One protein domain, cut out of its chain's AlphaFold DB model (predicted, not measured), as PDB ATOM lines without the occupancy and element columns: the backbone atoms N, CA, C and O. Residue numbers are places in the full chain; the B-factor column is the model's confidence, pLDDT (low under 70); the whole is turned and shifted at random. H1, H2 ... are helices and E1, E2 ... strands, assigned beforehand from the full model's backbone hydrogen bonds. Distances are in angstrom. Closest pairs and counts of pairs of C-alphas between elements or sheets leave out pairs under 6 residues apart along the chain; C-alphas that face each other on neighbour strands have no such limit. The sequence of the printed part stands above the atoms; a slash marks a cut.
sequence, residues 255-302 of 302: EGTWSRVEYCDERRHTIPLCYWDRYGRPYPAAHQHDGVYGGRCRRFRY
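This is residues 255 to 302 of the 302 residues of an uncharacterized protein of Aspergillus versicolor CBS 583.65 (UniProt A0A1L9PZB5). With little regular structure, this is a small sheet of three very short strands with one short helix off its end, and a tail, residues 294 to 302, that folds back from the helix. The 48 printed residues, 17 in named elements, run E1, E2, E3, H1, mixed in class; the sheet, E1 - E2 - E3, is antiparallel. It is compact, radius of gyration of the C-alphas 10.8 A, and elongated, 29 by 18 by 15 A.

E1, residues 260 to 262, and E2, 274 to 276, form a hairpin; N 276 and O 260 are 2.8 A apart. E2 and E3, 282 to 284, form another, with N 283 and O 275 at 2.7 A. These make a meander, each strand the antiparallel neighbour of the one before. H1, residues 286 to 293, is only just not on the sheet, with 4 pairs of C-alphas within 10 A; E1 and H1 are apart. In H1 every O i to N i+4 pair is within hydrogen-bond range.

E1 begins at C-alpha 260 (74.758, 26.056, -21.386) and spans 6.7 A, E2 6.9 A, E3 6.2 A. H1, 10.1 A, ends at C-alpha 293 (94.698, 23.404, -14.511).

The farthest C-alphas, Glu 255 and Arg 296, are 31.2 A apart. The printed part has no cut; the link E1 to E2 is long. Residues 255 to 257 and 298 to 302 have pLDDT under 70.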
ATOM      1  N   GLU A 255      73.497  26.389 -33.092       52.75
ATOM      2  CA  GLU A 255      73.429  27.185 -31.851       52.75
ATOM      3  C   GLU A 255      72.736  26.406 -30.706       52.75
ATOM      4  O   GLU A 255      72.875  26.751 -29.537       52.75
ATOM      5  N   GLY A 256      72.041  25.306 -31.030       57.16
ATOM      6  CA  GLY A 256      71.438  24.360 -30.098       57.16
ATOM      7  C   GLY A 256      72.322  23.194 -29.632       57.16
ATOM      8  O   GLY A 256      71.844  22.381 -28.840       57.16
ATOM      9  N   THR A 257      73.582  23.054 -30.055       66.69
ATOM     10  CA  THR A 257      74.382  21.883 -29.641       66.69
ATOM     11  C   THR A 257      74.621  21.900 -28.127       66.69
ATOM     12  O   THR A 257      74.582  20.855 -27.468       66.69
ATOM     13  N   TRP A 258      74.762  23.101 -27.557       77.75
ATOM     14  CA  TRP A 258      74.897  23.326 -26.122       77.75
ATOM     15  C   TRP A 258      73.888  24.374 -25.652       77.75
ATOM     16  O   TRP A 258      73.877  25.485 -26.164       77.75
ATOM     17  N   SER A 259      73.060  24.049 -24.659       86.12
ATOM     18  CA  SER A 259      72.166  25.035 -24.029       86.12
ATOM     19  C   SER A 259      72.887  25.899 -22.998       86.12
ATOM     20  O   SER A 259      72.452  27.008 -22.700       86.12
ATOM     21  N   ARG A 260      73.978  25.380 -22.420       87.62
ATOM     22  CA  ARG A 260      74.758  26.056 -21.386       87.62
ATOM     23  C   ARG A 260      76.176  25.507 -21.348       87.62
ATOM     24  O   ARG A 260      76.405  24.325 -21.610       87.62
ATOM     25  N   VAL A 261      77.122  26.357 -20.979       87.75
ATOM     26  CA  VAL A 261      78.510  25.984 -20.701       87.75
ATOM     27  C   VAL A 261      78.912  26.678 -19.404       87.75
ATOM     28  O   VAL A 261      78.734  27.886 -19.280       87.75
ATOM     29  N   GLU A 262      79.425  25.924 -18.435       92.56
ATOM     30  CA  GLU A 262      79.924  26.474 -17.170       92.56
ATOM     31  C   GLU A 262      81.449  26.437 -17.156       92.56
ATOM     32  O   GLU A 262      82.064  25.394 -17.391       92.56
ATOM     33  N   TYR A 263      82.058  27.577 -16.846       91.12
ATOM     34  CA  TYR A 263      83.502  27.740 -16.699       91.12
ATOM     35  C   TYR A 263      83.876  27.871 -15.218       91.12
ATOM     36  O   TYR A 263      83.043  28.248 -14.393       91.12
ATOM     37  N   CYS A 264      85.138  27.586 -14.877       91.94
ATOM     38  CA  CYS A 264      85.655  28.002 -13.572       91.94
ATOM     39  C   CYS A 264      85.763  29.538 -13.514       91.94
ATOM     40  O   CYS A 264      85.974  30.193 -14.535       91.94
ATOM     41  N   ASP A 265      85.702  30.108 -12.310       90.50
ATOM     42  CA  ASP A 265      85.890  31.545 -12.062       90.50
ATOM     43  C   ASP A 265      87.245  32.110 -12.514       90.50
ATOM     44  O   ASP A 265      87.391  33.320 -12.724       90.50
ATOM     45  N   GLU A 266      88.255  31.254 -12.646       91.69
ATOM     46  CA  GLU A 266      89.596  31.671 -13.029       91.69
ATOM     47  C   GLU A 266      89.617  32.121 -14.497       91.69
ATOM     48  O   GLU A 266      89.518  31.314 -15.420       91.69
ATOM     49  N   ARG A 267      89.823  33.424 -14.732       87.56
ATOM     50  CA  ARG A 267      89.783  34.048 -16.075       87.56
ATOM     51  C   ARG A 267      90.755  33.444 -17.090       87.56
ATOM     52  O   ARG A 267      90.629  33.691 -18.285       87.56
ATOM     53  N   ARG A 268      91.776  32.727 -16.621       89.44
ATOM     54  CA  ARG A 268      92.777  32.073 -17.474       89.44
ATOM     55  C   ARG A 268      92.345  30.683 -17.940       89.44
ATOM     56  O   ARG A 268      93.023  30.112 -18.792       89.44
ATOM     57  N   HIS A 269      91.268  30.132 -17.386       90.50
ATOM     58  CA  HIS A 269      90.792  28.801 -17.727       90.50
ATOM     59  C   HIS A 269      89.850  28.880 -18.925       90.50
ATOM     60  O   HIS A 269      88.811  29.529 -18.884       90.50
ATOM     61  N   THR A 270      90.231  28.214 -20.011       88.50
ATOM     62  CA  THR A 270      89.461  28.170 -21.261       88.50
ATOM     63  C   THR A 270      88.721  26.850 -21.443       88.50
ATOM     64  O   THR A 270      87.921  26.727 -22.362       88.50
ATOM     65  N   ILE A 271      88.997  25.852 -20.599       84.94
ATOM     66  CA  ILE A 271      88.293  24.567 -20.606       84.94
ATOM     67  C   ILE A 271      87.081  24.694 -19.670       84.94
ATOM     68  O   ILE A 271      87.261  25.089 -18.521       84.94
ATOM     69  N   PRO A 272      85.862  24.387 -20.122       89.06
ATOM     70  CA  PRO A 272      84.672  24.342 -19.275       89.06
ATOM     71  C   PRO A 272      84.746  23.273 -18.182       89.06
ATOM     72  O   PRO A 272      85.356  22.218 -18.359       89.06
ATOM     73  N   LEU A 273      84.056  23.516 -17.071       90.81
ATOM     74  CA  LEU A 273      83.784  22.517 -16.039       90.81
ATOM     75  C   LEU A 273      82.661  21.568 -16.466       90.81
ATOM     76  O   LEU A 273      82.698  20.378 -16.143       90.81
ATOM     77  N   CYS A 274      81.661  22.075 -17.189       92.50
ATOM     78  CA  CYS A 274      80.524  21.284 -17.637       92.50
ATOM     79  C   CYS A 274      79.856  21.902 -18.873       92.50
ATOM     80  O   CYS A 274      79.877  23.118 -19.070       92.50
ATOM     81  N   TYR A 275      79.264  21.043 -19.698       89.50
ATOM     82  CA  TYR A 275      78.446  21.410 -20.850       89.50
ATOM     83  C   TYR A 275      77.028  20.868 -20.656       89.50
ATOM     84  O   TYR A 275      76.875  19.759 -20.155       89.50
ATOM     85  N   TRP A 276      75.999  21.578 -21.104       90.25
ATOM     86  CA  TRP A 276      74.620  21.086 -21.157       90.25
ATOM     87  C   TRP A 276      74.177  21.022 -22.606       90.25
ATOM     88  O   TRP A 276      74.403  21.979 -23.338       90.25
ATOM     89  N   ASP A 277      73.516  19.951 -23.041       84.88
ATOM     90  CA  ASP A 277      72.864  19.976 -24.365       84.88
ATOM     91  C   ASP A 277      71.594  20.805 -24.407       84.88
ATOM     92  O   ASP A 277      71.063  21.192 -23.371       84.88
ATOM     93  N   ARG A 278      71.035  20.961 -25.611       80.75
ATOM     94  CA  ARG A 278      69.639  21.355 -25.857       80.75
ATOM     95  C   ARG A 278      68.574  20.723 -24.955       80.75
ATOM     96  O   ARG A 278      67.499  21.295 -24.855       80.75
ATOM     97  N   TYR A 279      68.816  19.565 -24.338       86.69
ATOM     98  CA  TYR A 279      67.858  18.908 -23.437       86.69
ATOM     99  C   TYR A 279      68.181  19.138 -21.952       86.69
ATOM    100  O   TYR A 279      67.561  18.521 -21.087       86.69
ATOM    101  N   GLY A 280      69.159  19.992 -21.643       87.69
ATOM    102  CA  GLY A 280      69.593  20.292 -20.282       87.69
ATOM    103  C   GLY A 280      70.349  19.152 -19.594       87.69
ATOM    104  O   GLY A 280      70.520  19.195 -18.377       87.69
ATOM    105  N   ARG A 281      70.814  18.123 -20.319       86.38
ATOM    106  CA  ARG A 281      71.624  17.053 -19.719       86.38
ATOM    107  C   ARG A 281      73.068  17.525 -19.551       86.38
ATOM    108  O   ARG A 281      73.677  17.912 -20.552       86.38
ATOM    109  N   PRO A 282      73.631  17.460 -18.330       91.88
ATOM    110  CA  PRO A 282      74.997  17.883 -18.062       91.88
ATOM    111  C   PRO A 282      76.015  16.828 -18.508       91.88
ATOM    112  O   PRO A 282      75.832  15.625 -18.316       91.88
ATOM    113  N   TYR A 283      77.125  17.297 -19.063       85.12
ATOM    114  CA  TYR A 283      78.285  16.526 -19.484       85.12
ATOM    115  C   TYR A 283      79.482  17.064 -18.705       85.12
ATOM    116  O   TYR A 283      79.997  18.141 -19.029       85.12
ATOM    117  N   PRO A 284      79.885  16.381 -17.621       89.69
ATOM    118  CA  PRO A 284      80.956  16.858 -16.765       89.69
ATOM    119  C   PRO A 284      82.287  16.816 -17.519       89.69
ATOM    120  O   PRO A 284      82.710  15.773 -18.010       89.69
ATOM    121  N   ALA A 285      82.961  17.960 -17.568       89.00
ATOM    122  CA  ALA A 285      84.293  18.133 -18.138       89.00
ATOM    123  C   ALA A 285      85.350  18.440 -17.063       89.00
ATOM    124  O   ALA A 285      86.526  18.627 -17.378       89.00
ATOM    125  N   ALA A 286      84.957  18.405 -15.785       87.81
ATOM    126  CA  ALA A 286      85.816  18.665 -14.634       87.81
ATOM    127  C   ALA A 286      87.112  17.839 -14.650       87.81
ATOM    128  O   ALA A 286      88.173  18.375 -14.370       87.81
ATOM    129  N   HIS A 287      87.080  16.569 -15.073       84.62
ATOM    130  CA  HIS A 287      88.303  15.760 -15.161       84.62
ATOM    131  C   HIS A 287      89.302  16.300 -16.204       84.62
ATOM    132  O   HIS A 287      90.514  16.245 -16.001       84.62
ATOM    133  N   GLN A 288      88.818  16.805 -17.344       86.69
ATOM    134  CA  GLN A 288      89.680  17.396 -18.374       86.69
ATOM    135  C   GLN A 288      90.220  18.749 -17.908       86.69
ATOM    136  O   GLN A 288      91.413  19.016 -18.039       86.69
ATOM    137  N   HIS A 289      89.350  19.562 -17.307       92.31
ATOM    138  CA  HIS A 289      89.712  20.827 -16.681       92.31
ATOM    139  C   HIS A 289      90.807  20.633 -15.613       92.31
ATOM    140  O   HIS A 289      91.866  21.257 -15.683       92.31
ATOM    141  N   ASP A 290      90.596  19.716 -14.669       90.31
ATOM    142  CA  ASP A 290      91.503  19.449 -13.551       90.31
ATOM    143  C   ASP A 290      92.824  18.827 -14.010       90.31
ATOM    144  O   ASP A 290      93.867  19.086 -13.412       90.31
ATOM    145  N   GLY A 291      92.811  18.050 -15.096       88.62
ATOM    146  CA  GLY A 291      94.030  17.524 -15.704       88.62
ATOM    147  C   GLY A 291      94.943  18.615 -16.275       88.62
ATOM    148  O   GLY A 291      96.161  18.444 -16.283       88.62
ATOM    149  N   VAL A 292      94.377  19.736 -16.735       88.62
ATOM    150  CA  VAL A 292      95.134  20.843 -17.344       88.62
ATOM    151  C   VAL A 292      95.483  21.927 -16.326       88.62
ATOM    152  O   VAL A 292      96.607  22.426 -16.332       88.62
ATOM    153  N   TYR A 293      94.546  22.284 -15.446       90.69
ATOM    154  CA  TYR A 293      94.698  23.404 -14.511       90.69
ATOM    155  C   TYR A 293      94.928  22.987 -13.050       90.69
ATOM    156  O   TYR A 293      95.240  23.828 -12.206       90.69
ATOM    157  N   GLY A 294      94.818  21.694 -12.738       88.38
ATOM    158  CA  GLY A 294      94.867  21.167 -11.376       88.38
ATOM    159  C   GLY A 294      93.522  21.284 -10.649       88.38
ATOM    160  O   GLY A 294      92.778  22.247 -10.817       88.38
ATOM    161  N   GLY A 295      93.213  20.316  -9.780       86.56
ATOM    162  CA  GLY A 295      91.901  20.172  -9.122       86.56
ATOM    163  C   GLY A 295      91.535  21.200  -8.039       86.56
ATOM    164  O   GLY A 295      90.739  20.890  -7.153       86.56
ATOM    165  N   ARG A 296      92.125  22.405  -8.048       81.19
ATOM    166  CA  ARG A 296      91.876  23.450  -7.029       81.19
ATOM    167  C   ARG A 296      90.841  24.504  -7.445       81.19
ATOM    168  O   ARG A 296      90.502  25.360  -6.635       81.19
ATOM    169  N   CYS A 297      90.320  24.449  -8.668       73.88
ATOM    170  CA  CYS A 297      89.360  25.428  -9.180       73.88
ATOM    171  C   CYS A 297      87.923  24.907  -8.995       73.88
ATOM    172  O   CYS A 297      87.387  24.242  -9.873       73.88
ATOM    173  N   ARG A 298      87.310  25.139  -7.824       65.62
ATOM    174  CA  ARG A 298      85.923  24.704  -7.528       65.62
ATOM    175  C   ARG A 298      84.961  25.850  -7.210       65.62
ATOM    176  O   ARG A 298      83.983  25.641  -6.496       65.62
ATOM    177  N   ARG A 299      85.240  27.067  -7.679       67.94
ATOM    178  CA  ARG A 299      84.273  28.166  -7.572       67.94
ATOM    179  C   ARG A 299      83.603  28.400  -8.926       67.94
ATOM    180  O   ARG A 299      84.272  28.375  -9.961       67.94
ATOM    181  N   PHE A 300      82.278  28.501  -8.875       59.75
ATOM    182  CA  PHE A 300      81.387  28.586 -10.024       59.75
ATOM    183  C   PHE A 300      80.987  30.041 -10.264       59.75
ATOM    184  O   PHE A 300      80.542  30.715  -9.331       59.75
ATOM    185  N   ARG A 301      81.045  30.465 -11.529       54.84
ATOM    186  CA  ARG A 301      80.396  31.686 -12.007       54.84
ATOM    187  C   ARG A 301      79.083  31.287 -12.656       54.84
ATOM    188  O   ARG A 301      79.095  30.510 -13.610       54.84
ATOM    189  N   TYR A 302      77.984  31.786 -12.102       50.72
ATOM    190  CA  TYR A 302      76.652  31.659 -12.691       50.72
ATOM    191  C   TYR A 302      76.436  32.713 -13.770       50.72
ATOM    192  O   TYR A 302      76.897  33.863 -13.561       50.72
TER     193      TYR A 302